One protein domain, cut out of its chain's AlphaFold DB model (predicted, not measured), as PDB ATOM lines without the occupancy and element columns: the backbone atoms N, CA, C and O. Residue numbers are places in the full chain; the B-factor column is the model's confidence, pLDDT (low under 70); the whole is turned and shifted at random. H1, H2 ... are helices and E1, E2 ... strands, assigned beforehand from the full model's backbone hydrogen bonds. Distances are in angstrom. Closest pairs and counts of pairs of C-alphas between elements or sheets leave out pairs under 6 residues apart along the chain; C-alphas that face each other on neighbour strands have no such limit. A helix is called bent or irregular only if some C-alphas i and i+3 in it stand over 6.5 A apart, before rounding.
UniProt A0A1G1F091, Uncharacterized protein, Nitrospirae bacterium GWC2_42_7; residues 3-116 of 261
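This is residues 3 to 116 of the 261 residues of an uncharacterized protein of Nitrospirae bacterium GWC2_42_7 (UniProt A0A1G1F091). One twisted sheet of six strands has three helices over one face, the other face bare: H1 and H2 over E4, E2 and E3, H3 over E1 and E6. The 114 printed residues hold three named helices and six named strands, in the order E1 H1 E2 E3 H2 E4 E5 E6 H3. The sheet's order is E1 E6 E5 E4 E2 E3, antiparallel throughout, and the class is mixed. The whole is compact, with a radius of gyration of the C-alphas of 13.8 A and spans of 41 by 29 by 20 A.

E4, residues 66 to 74, E5, residues 77 to 87, and E6, residues 93 to 100, form a meander, each strand the antiparallel neighbour of the one before; N 70 and O 81 are 2.9 A apart, N 82 and O 98 2.8 A. Edge strand E1, residues 3 to 7, is E6's other neighbour, with N 5 and O 97 at 2.9 A. E2, residues 29 to 39, bends by 72 degrees at residue 32; beside E4, N 35 and O 69 are 2.9 A apart. E2 and edge strand E3, residues 44 to 47, form a hairpin, with N 38 and O 45 at 2.9 A. H2, residues 50 to 60, is on the sheet over E2 and E3, at a height of 10.0 A; E3, H2 and E4 form a split strand-helix-strand unit, two strands running the same way with E2 between them, its crossover right-handed. H1, residues 14 to 25, is over E4 and E2 on the same face and, with residues 14 to 18 alone, touches H2, opposite ways at a shallow tilt of 9 degrees; the C-alphas of Pro 18 and Glu 51 are closest, 5.0 A. H3, residues 105 to 114, is on that face over E1 and E6, slantwise to E6 at 43 degrees on the local plane; with H2 it makes two layers, helices on one face of the sheet. H3 touches H1, closest at the C-alphas of Ala 16 and Phe 114, 7.4 A. In H2 and H3 every O i to N i+4 pair is within hydrogen-bond range, in H1 4 of 8.

E1 begins at C-alpha 3, (-2.889, 21.591, -10.524), and H3 ends at C-alpha 114, (8.985, 17.236, -21.714). E5 measures 32.1 A, E2 27.7 A, E4 25.1 A, E6 23.5 A and H1 18.7 A from first to last C-alpha. H1 is irregular: C-alphas 18 and 21 are 7.2 A apart.

The two C-alphas farthest apart, those of Ser 75 and His 90, are 40.9 A apart. The printed part has no cut and no long link. Its mean pLDDT is 92.1, with residues 41 to 42 and 89 to 90 under 70.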
ATOM      1  N   ILE A   3      -3.230  20.637  -9.474       87.81
ATOM      2  CA  ILE A   3      -2.889  21.591 -10.524       87.81
ATOM      3  C   ILE A   3      -3.225  20.946 -11.860       87.81
ATOM      4  O   ILE A   3      -2.642  19.932 -12.229       87.81
ATOM      5  N   SER A   4      -4.131  21.575 -12.602       89.62
ATOM      6  CA  SER A   4      -4.525  21.147 -13.941       89.62
ATOM      7  C   SER A   4      -4.227  22.226 -14.984       89.62
ATOM      8  O   SER A   4      -4.183  23.428 -14.675       89.62
ATOM      9  N   ARG A   5      -3.979  21.785 -16.219       89.50
ATOM     10  CA  ARG A   5      -3.792  22.615 -17.409       89.50
ATOM     11  C   ARG A   5      -4.565  22.026 -18.581       89.50
ATOM     12  O   ARG A   5      -4.448  20.841 -18.882       89.50
ATOM     13  N   ALA A   6      -5.303  22.899 -19.255       89.50
ATOM     14  CA  ALA A   6      -5.731  22.669 -20.623       89.50
ATOM     15  C   ALA A   6      -4.513  22.790 -21.538       89.50
ATOM     16  O   ALA A   6      -3.681  23.685 -21.348       89.50
ATOM     17  N   CYS A   7      -4.417  21.911 -22.523       91.75
ATOM     18  CA  CYS A   7      -3.352  21.922 -23.507       91.75
ATOM     19  C   CYS A   7      -3.937  22.157 -24.896       91.75
ATOM     20  O   CYS A   7      -5.045  21.706 -25.203       91.75
ATOM     21  N   LYS A   8      -3.159  22.801 -25.769       92.62
ATOM     22  CA  LYS A   8      -3.509  22.868 -27.187       92.62
ATOM     23  C   LYS A   8      -3.624  21.446 -27.717       92.62
ATOM     24  O   LYS A   8      -2.877  20.565 -27.299       92.62
ATOM     25  N   LEU A   9      -4.531  21.220 -28.664       91.62
ATOM     26  CA  LEU A   9      -4.642  19.924 -29.325       91.62
ATOM     27  C   LEU A   9      -3.386  19.643 -30.160       91.62
ATOM     28  O   LEU A   9      -3.319  19.996 -31.335       91.62
ATOM     29  N   SER A  10      -2.413  18.985 -29.541       92.12
ATOM     30  CA  SER A  10      -1.183  18.494 -30.150       92.12
ATOM     31  C   SER A  10      -1.033  16.994 -29.914       92.12
ATOM     32  O   SER A  10      -1.784  16.371 -29.154       92.12
ATOM     33  N   ASP A  11      -0.077  16.397 -30.612       93.50
ATOM     34  CA  ASP A  11       0.312  15.024 -30.347       93.50
ATOM     35  C   ASP A  11       1.280  14.987 -29.166       93.50
ATOM     36  O   ASP A  11       2.184  15.818 -29.057       93.50
ATOM     37  N   LEU A  12       1.086  14.009 -28.280       95.56
ATOM     38  CA  LEU A  12       2.041  13.718 -27.217       95.56
ATOM     39  C   LEU A  12       3.381  13.329 -27.845       95.56
ATOM     40  O   LEU A  12       3.415  12.597 -28.840       95.56
ATOM     41  N   ASN A  13       4.490  13.734 -27.232       96.81
ATOM     42  CA  ASN A  13       5.808  13.225 -27.591       96.81
ATOM     43  C   ASN A  13       5.978  11.772 -27.106       96.81
ATOM     44  O   ASN A  13       6.684  11.495 -26.135       96.81
ATOM     45  N   TRP A  14       5.320  10.836 -27.794       96.44
ATOM     46  CA  TRP A  14       5.347   9.404 -27.485       96.44
ATOM     47  C   TRP A  14       6.764   8.824 -27.466       96.44
ATOM     48  O   TRP A  14       7.042   7.936 -26.669       96.44
ATOM     49  N   GLY A  15       7.682   9.364 -28.274       96.12
ATOM     50  CA  GLY A  15       9.084   8.935 -28.289       96.12
ATOM     51  C   GLY A  15       9.862   9.290 -27.017       96.12
ATOM     52  O   GLY A  15      10.828   8.609 -26.699       96.12
ATOM     53  N   ALA A  16       9.440  10.321 -26.277       95.38
ATOM     54  CA  ALA A  16      10.041  10.699 -24.995       95.38
ATOM     55  C   ALA A  16       9.362  10.029 -23.791       95.38
ATOM     56  O   ALA A  16       9.880  10.095 -22.678       95.38
ATOM     57  N   LEU A  17       8.199   9.399 -23.991       96.00
ATOM     58  CA  LEU A  17       7.395   8.837 -22.911       96.00
ATOM     59  C   LEU A  17       8.147   7.780 -22.069       96.00
ATOM     60  O   LEU A  17       8.049   7.869 -20.844       96.00
ATOM     61  N   PRO A  18       8.957   6.865 -22.647       97.81
ATOM     62  CA  PRO A  18       9.777   5.924 -21.870       97.81
ATOM     63  C   PRO A  18      10.764   6.593 -20.899       97.81
ATOM     64  O   PRO A  18      11.014   6.100 -19.805       97.81
ATOM     65  N   ASP A  19      11.292   7.765 -21.256       97.94
ATOM     66  CA  ASP A  19      12.266   8.495 -20.436       97.94
ATOM     67  C   ASP A  19      11.600   9.367 -19.355       97.94
ATOM     68  O   ASP A  19      12.268   9.995 -18.522       97.94
ATOM     69  N   PHE A  20      10.267   9.437 -19.349       97.56
ATOM     70  CA  PHE A  20       9.529  10.324 -18.463       97.56
ATOM     71  C   PHE A  20       9.676   9.998 -16.966       97.56
ATOM     72  O   PHE A  20       9.837  10.941 -16.187       97.56
ATOM     73  N   PRO A  21       9.727   8.729 -16.514       97.62
ATOM     74  CA  PRO A  21       9.985   8.409 -15.112       97.62
ATOM     75  C   PRO A  21      11.338   8.950 -14.633       97.62
ATOM     76  O   PRO A  21      11.422   9.517 -13.548       97.62
ATOM     77  N   ALA A  22      12.378   8.888 -15.472       96.75
ATOM     78  CA  ALA A  22      13.682   9.474 -15.155       96.75
ATOM     79  C   ALA A  22      13.623  11.011 -15.077       96.75
ATOM     80  O   ALA A  22      14.371  11.635 -14.319       96.75
ATOM     81  N   ARG A  23      12.730  11.652 -15.843       96.19
ATOM     82  CA  ARG A  23      12.462  13.090 -15.711       96.19
ATOM     83  C   ARG A  23      11.752  13.418 -14.396       96.19
ATOM     84  O   ARG A  23      12.111  14.421 -13.782       96.19
ATOM     85  N   LEU A  24      10.784  12.603 -13.980       96.25
ATOM     86  CA  LEU A  24      10.062  12.756 -12.713       96.25
ATOM     87  C   LEU A  24      10.990  12.557 -11.505       96.25
ATOM     88  O   LEU A  24      10.951  13.361 -10.576       96.25
ATOM     89  N   ASP A  25      11.909  11.594 -11.570       96.50
ATOM     90  CA  ASP A  25      12.911  11.359 -10.523       96.50
ATOM     91  C   ASP A  25      13.794  12.598 -10.275       96.50
ATOM     92  O   ASP A  25      14.005  13.016  -9.137       96.50
ATOM     93  N   ARG A  26      14.192  13.307 -11.343       95.19
ATOM     94  CA  ARG A  26      14.923  14.590 -11.237       95.19
ATOM     95  C   ARG A  26      14.110  15.715 -10.589       95.19
ATOM     96  O   ARG A  26      14.697  16.708 -10.165       95.19
ATOM     97  N   LEU A  27      12.786  15.587 -10.540       93.75
ATOM     98  CA  LEU A  27      11.881  16.490  -9.824       93.75
ATOM     99  C   LEU A  27      11.596  16.009  -8.388       93.75
ATOM    100  O   LEU A  27      10.773  16.612  -7.703       93.75
ATOM    101  N   GLY A  28      12.269  14.948  -7.927       95.25
ATOM    102  CA  GLY A  28      12.069  14.349  -6.608       95.25
ATOM    103  C   GLY A  28      10.839  13.443  -6.520       95.25
ATOM    104  O   GLY A  28      10.355  13.193  -5.416       95.25
ATOM    105  N   ILE A  29      10.314  12.988  -7.662       96.56
ATOM    106  CA  ILE A  29       9.125  12.139  -7.743       96.56
ATOM    107  C   ILE A  29       9.551  10.710  -8.078       96.56
ATOM    108  O   ILE A  29       9.999  10.430  -9.188       96.56
ATOM    109  N   SER A  30       9.353   9.796  -7.134       97.25
ATOM    110  CA  SER A  30       9.543   8.363  -7.356       97.25
ATOM    111  C   SER A  30       8.266   7.767  -7.941       97.25
ATOM    112  O   SER A  30       7.192   7.941  -7.367       97.25
ATOM    113  N   VAL A  31       8.361   7.100  -9.092       97.56
ATOM    114  CA  VAL A  31       7.211   6.475  -9.761       97.56
ATOM    115  C   VAL A  31       6.986   5.068  -9.203       97.56
ATOM    116  O   VAL A  31       7.864   4.217  -9.299       97.56
ATOM    117  N   ASP A  32       5.789   4.824  -8.671       96.62
ATOM    118  CA  ASP A  32       5.369   3.527  -8.126       96.62
ATOM    119  C   ASP A  32       4.651   2.678  -9.187       96.62
ATOM    120  O   ASP A  32       4.826   1.461  -9.256       96.62
ATOM    121  N   ARG A  33       3.786   3.308  -9.994       97.25
ATOM    122  CA  ARG A  33       2.930   2.619 -10.968       97.25
ATOM    123  C   ARG A  33       2.579   3.520 -12.141       97.25
ATOM    124  O   ARG A  33       2.328   4.708 -11.964       97.25
ATOM    125  N   VAL A  34       2.445   2.913 -13.313       97.75
ATOM    126  CA  VAL A  34       1.924   3.541 -14.527       97.75
ATOM    127  C   VAL A  34       0.746   2.732 -15.072       97.75
ATOM    128  O   VAL A  34       0.695   1.512 -14.916       97.75
ATOM    129  N   SER A  35      -0.189   3.410 -15.729       97.50
ATOM    130  CA  SER A  35      -1.118   2.783 -16.669       97.50
ATOM    131  C   SER A  35      -1.354   3.696 -17.868       97.50
ATOM    132  O   SER A  35      -1.605   4.886 -17.685       97.50
ATOM    133  N   VAL A  36      -1.319   3.145 -19.076       97.06
ATOM    134  CA  VAL A  36      -1.641   3.859 -20.315       97.06
ATOM    135  C   VAL A  36      -2.785   3.144 -21.005       97.06
ATOM    136  O   VAL A  36      -2.629   2.019 -21.459       97.06
ATOM    137  N   GLU A  37      -3.931   3.797 -21.088       96.12
ATOM    138  CA  GLU A  37      -5.070   3.343 -21.870       96.12
ATOM    139  C   GLU A  37      -5.034   4.028 -23.237       96.12
ATOM    140  O   GLU A  37      -4.970   5.256 -23.319       96.12
ATOM    141  N   ILE A  38      -5.066   3.244 -24.310       93.56
ATOM    142  CA  ILE A  38      -5.199   3.733 -25.683       93.56
ATOM    143  C   ILE A  38      -6.512   3.201 -26.243       93.56
ATOM    144  O   ILE A  38      -6.773   1.997 -26.190       93.56
ATOM    145  N   SER A  39      -7.312   4.100 -26.811       86.12
ATOM    146  CA  SER A  39      -8.629   3.776 -27.350       86.12
ATOM    147  C   SER A  39      -8.681   4.162 -28.824       86.12
ATOM    148  O   SER A  39      -9.010   5.299 -29.145       86.12
ATOM    149  N   ASP A  40      -8.356   3.213 -29.706       70.81
ATOM    150  CA  ASP A  40      -8.545   3.317 -31.160       70.81
ATOM    151  C   ASP A  40      -8.803   1.926 -31.776       70.81
ATOM    152  O   ASP A  40      -7.904   1.246 -32.258       70.81
ATOM    153  N   TYR A  41     -10.082   1.549 -31.695       51.78
ATOM    154  CA  TYR A  41     -10.875   0.491 -32.342       51.78
ATOM    155  C   TYR A  41     -10.294  -0.907 -32.683       51.78
ATOM    156  O   TYR A  41      -9.274  -1.028 -33.361       51.78
ATOM    157  N   PRO A  42     -11.071  -1.987 -32.406       51.59
ATOM    158  CA  PRO A  42     -12.396  -1.997 -31.762       51.59
ATOM    159  C   PRO A  42     -12.354  -1.961 -30.228       51.59
ATOM    160  O   PRO A  42     -13.375  -1.661 -29.617       51.59
ATOM    161  N   ASP A  43     -11.189  -2.184 -29.627       73.56
ATOM    162  CA  ASP A  43     -11.030  -2.348 -28.181       73.56
ATOM    163  C   ASP A  43     -10.113  -1.269 -27.589       73.56
ATOM    164  O   ASP A  43      -9.262  -0.706 -28.284       73.56
ATOM    165  N   SER A  44     -10.275  -0.983 -26.294       87.75
ATOM    166  CA  SER A  44      -9.264  -0.251 -25.533       87.75
ATOM    167  C   SER A  44      -8.179  -1.218 -25.068       87.75
ATOM    168  O   SER A  44      -8.454  -2.344 -24.645       87.75
ATOM    169  N   ILE A  45      -6.923  -0.787 -25.154       93.12
ATOM    170  CA  ILE A  45      -5.784  -1.555 -24.650       93.12
ATOM    171  C   ILE A  45      -5.167  -0.774 -23.501       93.12
ATOM    172  O   ILE A  45      -4.874   0.413 -23.629       93.12
ATOM    173  N   THR A  46      -4.974  -1.451 -22.369       95.62
ATOM    174  CA  THR A  46      -4.259  -0.901 -21.216       95.62
ATOM    175  C   THR A  46      -2.866  -1.508 -21.133       95.62
ATOM    176  O   THR A  46      -2.717  -2.722 -21.010       95.62
ATOM    177  N   TYR A  47      -1.858  -0.646 -21.151       96.44
ATOM    178  CA  TYR A  47      -0.462  -0.970 -20.896       96.44
ATOM    179  C   TYR A  47      -0.105  -0.587 -19.462       96.44
ATOM    180  O   TYR A  47      -0.594   0.415 -18.937       96.44
ATOM    181  N   TYR A  48       0.778  -1.356 -18.832       97.12
ATOM    182  CA  TYR A  48       1.266  -1.075 -17.473       97.12
ATOM    183  C   TYR A  48       2.687  -0.499 -17.463       97.12
ATOM    184  O   TYR A  48       3.268  -0.282 -16.401       97.12
ATOM    185  N   THR A  49       3.230  -0.227 -18.649       97.25
ATOM    186  CA  THR A  49       4.530   0.411 -18.865       97.25
ATOM    187  C   THR A  49       4.396   1.513 -19.920       97.25
ATOM    188  O   THR A  49       3.492   1.481 -20.760       97.25
ATOM    189  N   LEU A  50       5.273   2.517 -19.862       97.38
ATOM    190  CA  LEU A  50       5.294   3.612 -20.840       97.38
ATOM    191  C   LEU A  50       5.956   3.167 -22.151       97.38
ATOM    192  O   LEU A  50       5.597   3.640 -23.228       97.38
ATOM    193  N   GLU A  51       6.891   2.229 -22.042       97.69
ATOM    194  CA  GLU A  51       7.668   1.618 -23.111       97.69
ATOM    195  C   GLU A  51       6.775   0.847 -24.082       97.69
ATOM    196  O   GLU A  51       6.832   1.082 -25.289       97.69
ATOM    197  N   GLU A  52       5.921  -0.046 -23.570       97.12
ATOM    198  CA  GLU A  52       5.025  -0.847 -24.412       97.12
ATOM    199  C   GLU A  52       4.007   0.034 -25.134       97.12
ATOM    200  O   GLU A  52       3.782  -0.145 -26.332       97.12
ATOM    201  N   ALA A  53       3.442   1.023 -24.435       96.31
ATOM    202  CA  ALA A  53       2.509   1.970 -25.031       96.31
ATOM    203  C   ALA A  53       3.177   2.793 -26.144       96.31
ATOM    204  O   ALA A  53       2.640   2.892 -27.246       96.31
ATOM    205  N   ALA A  54       4.370   3.344 -25.894       97.06
ATOM    206  CA  ALA A  54       5.117   4.108 -26.892       97.06
ATOM    207  C   ALA A  54       5.491   3.257 -28.116       97.06
ATOM    208  O   ALA A  54       5.385   3.727 -29.251       97.06
ATOM    209  N   GLN A  55       5.885   1.997 -27.902       96.56
ATOM    210  CA  GLN A  55       6.191   1.062 -28.982       96.56
ATOM    211  C   GLN A  55       4.949   0.731 -29.819       96.56
ATOM    212  O   GLN A  55       5.038   0.678 -31.048       96.56
ATOM    213  N   ASP A  56       3.791   0.531 -29.185       93.62
ATOM    214  CA  ASP A  56       2.541   0.264 -29.899       93.62
ATOM    215  C   ASP A  56       2.120   1.464 -30.753       93.62
ATOM    216  O   ASP A  56       1.830   1.300 -31.937       93.62
ATOM    217  N   VAL A  57       2.207   2.678 -30.200       94.12
ATOM    218  CA  VAL A  57       1.953   3.927 -30.934       94.12
ATOM    219  C   VAL A  57       2.938   4.117 -32.088       94.12
ATOM    220  O   VAL A  57       2.552   4.567 -33.166       94.12
ATOM    221  N   HIS A  58       4.204   3.735 -31.913       94.62
ATOM    222  CA  HIS A  58       5.184   3.773 -32.996       94.62
ATOM    223  C   HIS A  58       4.805   2.843 -34.162       94.62
ATOM    224  O   HIS A  58       5.007   3.198 -35.322       94.62
ATOM    225  N   ILE A  59       4.238   1.668 -33.866       93.88
ATOM    226  CA  ILE A  59       3.836   0.671 -34.870       93.88
ATOM    227  C   ILE A  59       2.494   1.029 -35.520       93.88
ATOM    228  O   ILE A  59       2.354   0.922 -36.740       93.88
ATOM    229  N   LYS A  60       1.494   1.409 -34.718       91.94
ATOM    230  CA  LYS A  60       0.098   1.580 -35.156       91.94
ATOM    231  C   LYS A  60      -0.266   3.019 -35.515       91.94
ATOM    232  O   LYS A  60      -1.294   3.240 -36.151       91.94
ATOM    233  N   GLY A  61       0.581   3.980 -35.162       91.81
ATOM    234  CA  GLY A  61       0.328   5.403 -35.343       91.81
ATOM    235  C   GLY A  61      -0.246   6.072 -34.093       91.81
ATOM    236  O   GLY A  61      -0.555   5.434 -33.088       91.81
ATOM    237  N   ILE A  62      -0.348   7.399 -34.161       91.38
ATOM    238  CA  ILE A  62      -0.740   8.247 -33.032       91.38
ATOM    239  C   ILE A  62      -2.229   8.065 -32.730       91.38
ATOM    240  O   ILE A  62      -3.048   8.309 -33.621       91.38
ATOM    241  N   PRO A  63      -2.597   7.722 -31.483       92.00
ATOM    242  CA  PRO A  63      -3.984   7.502 -31.149       92.00
ATOM    243  C   PRO A  63      -4.766   8.811 -31.007       92.00
ATOM    244  O   PRO A  63      -4.262   9.842 -30.542       92.00
ATOM    245  N   THR A  64      -6.043   8.755 -31.367       88.12
ATOM    246  CA  THR A  64      -6.995   9.855 -31.245       88.12
ATOM    247  C   THR A  64      -7.521  10.014 -29.822       88.12
ATOM    248  O   THR A  64      -7.885  11.132 -29.442       88.12
ATOM    249  N   ARG A  65      -7.513   8.934 -29.025       92.31
ATOM    250  CA  ARG A  65      -7.875   8.933 -27.604       92.31
ATOM    251  C   ARG A  65      -6.898   8.112 -26.776       92.31
ATOM    252  O   ARG A  65      -6.549   6.989 -27.136       92.31
ATOM    253  N   TYR A  66      -6.487   8.674 -25.649       95.44
ATOM    254  CA  TYR A  66      -5.637   7.988 -24.687       95.44
ATOM    255  C   TYR A  66      -5.754   8.614 -23.300       95.44
ATOM    256  O   TYR A  66      -6.112   9.789 -23.151       95.44
ATOM    257  N   ARG A  67      -5.391   7.834 -22.284       96.62
ATOM    258  CA  ARG A  67      -5.266   8.275 -20.900       96.62
ATOM    259  C   ARG A  67      -4.013   7.667 -20.284       96.62
ATOM    260  O   ARG A  67      -3.854   6.453 -20.252       96.62
ATOM    261  N   ILE A  68      -3.121   8.513 -19.792       97.94
ATOM    262  CA  ILE A  68      -1.891   8.111 -19.109       97.94
ATOM    263  C   ILE A  68      -2.044   8.482 -17.645       97.94
ATOM    264  O   ILE A  68      -2.258   9.650 -17.331       97.94
ATOM    265  N   HIS A  69      -1.885   7.508 -16.758       98.12
ATOM    266  CA  HIS A  69      -1.787   7.728 -15.325       98.12
ATOM    267  C   HIS A  69      -0.422   7.311 -14.812       98.12
ATOM    268  O   HIS A  69       0.063   6.218 -15.107       98.12
ATOM    269  N   ILE A  70       0.161   8.166 -13.984       98.25
ATOM    270  CA  ILE A  70       1.398   7.896 -13.265       98.25
ATOM    271  C   ILE A  70       1.127   8.153 -11.790       98.25
ATOM    272  O   ILE A  70       0.668   9.227 -11.413       98.25
ATOM    273  N   PHE A  71       1.406   7.158 -10.963       97.88
ATOM    274  CA  PHE A  71       1.305   7.230  -9.514       97.88
ATOM    275  C   PHE A  71       2.694   7.110  -8.918       97.88
ATOM    276  O   PHE A  71       3.529   6.344  -9.405       97.88
ATOM    277  N   GLY A  72       2.931   7.848  -7.847       97.31
ATOM    278  CA  GLY A  72       4.219   7.850  -7.193       97.31
ATOM    279  C   GLY A  72       4.194   8.578  -5.866       97.31
ATOM    280  O   GLY A  72       3.137   8.798  -5.265       97.31
ATOM    281  N   LYS A  73       5.380   8.988  -5.434       96.88
ATOM    282  CA  LYS A  73       5.584   9.753  -4.210       96.88
ATOM    283  C   LYS A  73       6.526  10.911  -4.451       96.88
ATOM    284  O   LYS A  73       7.508  10.776  -5.176       96.88
ATOM    285  N   ILE A  74       6.250  12.015  -3.779       94.94
ATOM    286  CA  ILE A  74       7.157  13.150  -3.659       94.94
ATOM    287  C   ILE A  74       7.454  13.342  -2.177       94.94
ATOM    288  O   ILE A  74       6.559  13.566  -1.363       94.94
ATOM    289  N   SER A  75       8.718  13.168  -1.794       89.56
ATOM    290  CA  SER A  75       9.095  12.997  -0.384       89.56
ATOM    291  C   SER A  75       8.296  11.856   0.284       89.56
ATOM    292  O   SER A  75       8.531  10.693  -0.028       89.56
ATOM    293  N   ASN A  76       7.336  12.172   1.161       90.31
ATOM    294  CA  ASN A  76       6.463  11.204   1.838       90.31
ATOM    295  C   ASN A  76       4.978  11.353   1.457       90.31
ATOM    296  O   ASN A  76       4.132  10.670   2.033       90.31
ATOM    297  N   GLU A  77       4.652  12.236   0.513       93.88
ATOM    298  CA  GLU A  77       3.279  12.480   0.072       93.88
ATOM    299  C   GLU A  77       2.975  11.738  -1.228       93.88
ATOM    300  O   GLU A  77       3.857  11.494  -2.055       93.88
ATOM    301  N   SER A  78       1.710  11.362  -1.405       95.81
ATOM    302  CA  SER A  78       1.239  10.743  -2.640       95.81
ATOM    303  C   SER A  78       1.275  11.739  -3.794       95.81
ATOM    304  O   SER A  78       0.833  12.879  -3.664       95.81
ATOM    305  N   PHE A  79       1.756  11.268  -4.937       97.19
ATOM    306  CA  PHE A  79       1.754  11.986  -6.202       97.19
ATOM    307  C   PHE A  79       0.911  11.222  -7.220       97.19
ATOM    308  O   PHE A  79       0.995   9.992  -7.327       97.19
ATOM    309  N   SER A  80       0.131  11.955  -8.008       97.44
ATOM    310  CA  SER A  80      -0.465  11.413  -9.223       97.44
ATOM    311  C   SER A  80      -0.379  12.415 -10.360       97.44
ATOM    312  O   SER A  80      -0.476  13.622 -10.148       97.44
ATOM    313  N   LEU A  81      -0.211  11.901 -11.571       98.00
ATOM    314  CA  LEU A  81      -0.261  12.651 -12.813       98.00
ATOM    315  C   LEU A  81      -1.205  11.936 -13.772       98.00
ATOM    316  O   LEU A  81      -1.132  10.718 -13.927       98.00
ATOM    317  N   SER A  82      -2.066  12.700 -14.425       97.56
ATOM    318  CA  SER A  82      -2.943  12.240 -15.489       97.56
ATOM    319  C   SER A  82      -2.717  13.091 -16.728       97.56
ATOM    320  O   SER A  82      -2.686  14.312 -16.612       97.56
ATOM    321  N   VAL A  83      -2.581  12.460 -17.891       97.31
ATOM    322  CA  VAL A  83      -2.621  13.119 -19.203       97.31
ATOM    323  C   VAL A  83      -3.726  12.451 -20.008       97.31
ATOM    324  O   VAL A  83      -3.696  11.231 -20.176       97.31
ATOM    325  N   SER A  84      -4.684  13.215 -20.519       95.75
ATOM    326  CA  SER A  84      -5.785  12.664 -21.312       95.75
ATOM    327  C   SER A  84      -6.003  13.428 -22.600       95.75
ATOM    328  O   SER A  84      -6.142  14.646 -22.595       95.75
ATOM    329  N   ARG A  85      -6.117  12.684 -23.703       94.19
ATOM    330  CA  ARG A  85      -6.710  13.169 -24.949       94.19
ATOM    331  C   ARG A  85      -8.027  12.456 -25.146       94.19
ATOM    332  O   ARG A  85      -8.054  11.228 -25.246       94.19
ATOM    333  N   ASN A  86      -9.117  13.204 -25.222       90.38
ATOM    334  CA  ASN A  86     -10.431  12.601 -25.376       90.38
ATOM    335  C   ASN A  86     -11.357  13.474 -26.227       90.38
ATOM    336  O   ASN A  86     -10.992  14.552 -26.698       90.38
ATOM    337  N   THR A  87     -12.552  12.962 -26.491       83.62
ATOM    338  CA  THR A  87     -13.639  13.663 -27.165       83.62
ATOM    339  C   THR A  87     -14.841  13.676 -26.234       83.62
ATOM    340  O   THR A  87     -15.239  12.622 -25.743       83.62
ATOM    341  N   ASN A  88     -15.418  14.848 -25.979       78.00
ATOM    342  CA  ASN A  88     -16.649  14.932 -25.199       78.00
ATOM    343  C   ASN A  88     -17.866  14.457 -26.015       78.00
ATOM    344  O   ASN A  88     -17.772  14.161 -27.208       78.00
ATOM    345  N   ILE A  89     -19.034  14.422 -25.372       63.59
ATOM    346  CA  ILE A  89     -20.298  14.004 -25.998       63.59
ATOM    347  C   ILE A  89     -20.721  14.884 -27.187       63.59
ATOM    348  O   ILE A  89     -21.490  14.438 -28.032       63.59
ATOM    349  N   HIS A  90     -20.186  16.104 -27.294       60.56
ATOM    350  CA  HIS A  90     -20.433  17.026 -28.406       60.56
ATOM    351  C   HIS A  90     -19.436  16.856 -29.564       60.56
ATOM    352  O   HIS A  90     -19.420  17.665 -30.490       60.56
ATOM    353  N   GLY A  91     -18.562  15.845 -29.519       75.69
ATOM    354  CA  GLY A  91     -17.542  15.642 -30.548       75.69
ATOM    355  C   GLY A  91     -16.347  16.597 -30.438       75.69
ATOM    356  O   GLY A  91     -15.482  16.592 -31.316       75.69
ATOM    357  N   GLN A  92     -16.262  17.407 -29.378       80.81
ATOM    358  CA  GLN A  92     -15.150  18.330 -29.172       80.81
ATOM    359  C   GLN A  92     -13.971  17.580 -28.561       80.81
ATOM    360  O   GLN A  92     -14.101  16.908 -27.535       80.81
ATOM    361  N   LYS A  93     -12.811  17.703 -29.201       86.25
ATOM    362  CA  LYS A  93     -11.563  17.118 -28.717       86.25
ATOM    363  C   LYS A  93     -10.948  18.030 -27.663       86.25
ATOM    364  O   LYS A  93     -10.931  19.244 -27.846       86.25
ATOM    365  N   TYR A  94     -10.397  17.441 -26.613       89.00
ATOM    366  CA  TYR A  94      -9.621  18.153 -25.603       89.00
ATOM    367  C   TYR A  94      -8.374  17.353 -25.225       89.00
ATOM    368  O   TYR A  94      -8.318  16.133 -25.417       89.00
ATOM    369  N   LEU A  95      -7.369  18.075 -24.739       93.56
ATOM    370  CA  LEU A  95      -6.132  17.537 -24.193       93.56
ATOM    371  C   LEU A  95      -5.874  18.242 -22.869       93.56
ATOM    372  O   LEU A  95      -5.849  19.472 -22.816       93.56
ATOM    373  N   ASP A  96      -5.708  17.472 -21.809       93.75
ATOM    374  CA  ASP A  96      -5.492  18.008 -20.477       93.75
ATOM    375  C   ASP A  96      -4.415  17.222 -19.733       93.75
ATOM    376  O   ASP A  96      -4.115  16.062 -20.035       93.75
ATOM    377  N   ILE A  97      -3.804  17.903 -18.771       95.19
ATOM    378  CA  ILE A  97      -2.864  17.320 -17.829       95.19
ATOM    379  C   ILE A  97      -3.212  17.796 -16.422       95.19
ATOM    380  O   ILE A  97      -3.480  18.977 -16.189       95.19
ATOM    381  N   ASN A  98      -3.214  16.873 -15.470       94.62
ATOM    382  CA  ASN A  98      -3.525  17.138 -14.074       94.62
ATOM    383  C   ASN A  98      -2.504  16.453 -13.173       94.62
ATOM    384  O   ASN A  98      -2.223  15.271 -13.359       94.62
ATOM    385  N   ALA A  99      -1.991  17.173 -12.184       95.31
ATOM    386  CA  ALA A  99      -1.072  16.654 -11.187       95.31
ATOM    387  C   ALA A  99      -1.576  16.941  -9.772       95.31
ATOM    388  O   ALA A  99      -1.996  18.059  -9.463       95.31
ATOM    389  N   THR A 100      -1.456  15.949  -8.897       93.50
ATOM    390  CA  THR A 100      -1.703  16.075  -7.460       93.50
ATOM    391  C   THR A 100      -0.405  15.841  -6.689       93.50
ATOM    392  O   THR A 100       0.489  15.126  -7.145       93.50
ATOM    393  N   GLY A 101      -0.271  16.485  -5.529       90.62
ATOM    394  CA  GLY A 101       0.910  16.348  -4.663       90.62
ATOM    395  C   GLY A 101       2.087  17.267  -5.015       90.62
ATOM    396  O   GLY A 101       3.107  17.227  -4.345       90.62
ATOM    397  N   ILE A 102       1.964  18.138  -6.022       91.44
ATOM    398  CA  ILE A 102       2.990  19.147  -6.339       91.44
ATOM    399  C   ILE A 102       2.661  20.507  -5.711       91.44
ATOM    400  O   ILE A 102       1.499  20.904  -5.627       91.44
ATOM    401  N   GLU A 103       3.691  21.240  -5.284       84.88
ATOM    402  CA  GLU A 103       3.525  22.533  -4.599       84.88
ATOM    403  C   GLU A 103       3.371  23.724  -5.553       84.88
ATOM    404  O   GLU A 103       2.814  24.755  -5.180       84.88
ATOM    405  N   ASN A 104       3.901  23.623  -6.774       85.62
ATOM    406  CA  ASN A 104       3.964  24.750  -7.697       85.62
ATOM    407  C   ASN A 104       3.659  24.340  -9.142       85.62
ATOM    408  O   ASN A 104       3.918  23.213  -9.562       85.62
ATOM    409  N   SER A 105       3.149  25.297  -9.920       87.62
ATOM    410  CA  SER A 105       2.812  25.079 -11.329       87.62
ATOM    411  C   SER A 105       4.031  24.863 -12.222       87.62
ATOM    412  O   SER A 105       3.913  24.174 -13.225       87.62
ATOM    413  N   LYS A 106       5.213  25.375 -11.849       90.62
ATOM    414  CA  LYS A 106       6.433  25.233 -12.662       90.62
ATOM    415  C   LYS A 106       6.844  23.770 -12.829       90.62
ATOM    416  O   LYS A 106       7.389  23.407 -13.870       90.62
ATOM    417  N   SER A 107       6.582  22.930 -11.825       93.12
ATOM    418  CA  SER A 107       6.787  21.484 -11.926       93.12
ATOM    419  C   SER A 107       5.898  20.874 -13.009       93.12
ATOM    420  O   SER A 107       6.398  20.112 -13.834       93.12
ATOM    421  N   LEU A 108       4.616  21.255 -13.059       93.94
ATOM    422  CA  LEU A 108       3.692  20.806 -14.102       93.94
ATOM    423  C   LEU A 108       4.105  21.326 -15.483       93.94
ATOM    424  O   LEU A 108       4.185  20.545 -16.426       93.94
ATOM    425  N   ASP A 109       4.471  22.604 -15.587       92.38
ATOM    426  CA  ASP A 109       4.938  23.208 -16.841       92.38
ATOM    427  C   ASP A 109       6.198  22.485 -17.363       92.38
ATOM    428  O   ASP A 109       6.350  22.232 -18.559       92.38
ATOM    429  N   SER A 110       7.100  22.071 -16.464       94.38
ATOM    430  CA  SER A 110       8.259  21.261 -16.841       94.38
ATOM    431  C   SER A 110       7.882  19.863 -17.340       94.38
ATOM    432  O   SER A 110       8.614  19.331 -18.178       94.38
ATOM    433  N   MET A 111       6.837  19.240 -16.793       95.94
ATOM    434  CA  MET A 111       6.347  17.936 -17.253       95.94
ATOM    435  C   MET A 111       5.700  18.069 -18.634       95.94
ATOM    436  O   MET A 111       6.015  17.295 -19.533       95.94
ATOM    437  N   MET A 112       4.878  19.103 -18.825       95.38
ATOM    438  CA  MET A 112       4.251  19.436 -20.104       95.38
ATOM    439  C   MET A 112       5.281  19.615 -21.215       95.38
ATOM    440  O   MET A 112       5.202  18.934 -22.236       95.38
ATOM    441  N   ASN A 113       6.296  20.448 -20.978       95.19
ATOM    442  CA  ASN A 113       7.353  20.705 -21.956       95.19
ATOM    443  C   ASN A 113       8.093  19.425 -22.367       95.19
ATOM    444  O   ASN A 113       8.431  19.252 -23.534       95.19
ATOM    445  N   PHE A 114       8.340  18.516 -21.419       96.69
ATOM    446  CA  PHE A 114       8.985  17.236 -21.714       96.69
ATOM    447  C   PHE A 114       8.109  16.345 -22.606       96.69
ATOM    448  O   PHE A 114       8.599  15.727 -23.549       96.69
ATOM    449  N   LEU A 115       6.803  16.334 -22.341       96.75
ATOM    450  CA  LEU A 115       5.807  15.585 -23.102       96.75
ATOM    451  C   LEU A 115       5.412  16.253 -24.432       96.75
ATOM    452  O   LEU A 115       4.577  15.708 -25.152       96.75
ATOM    453  N   GLY A 116       5.994  17.406 -24.778       96.31
ATOM    454  CA  GLY A 116       5.643  18.162 -25.986       96.31
ATOM    455  C   GLY A 116       4.262  18.824 -25.922       96.31
ATOM    456  O   GLY A 116       3.654  19.086 -26.959       96.31
TER     457      GLY A 116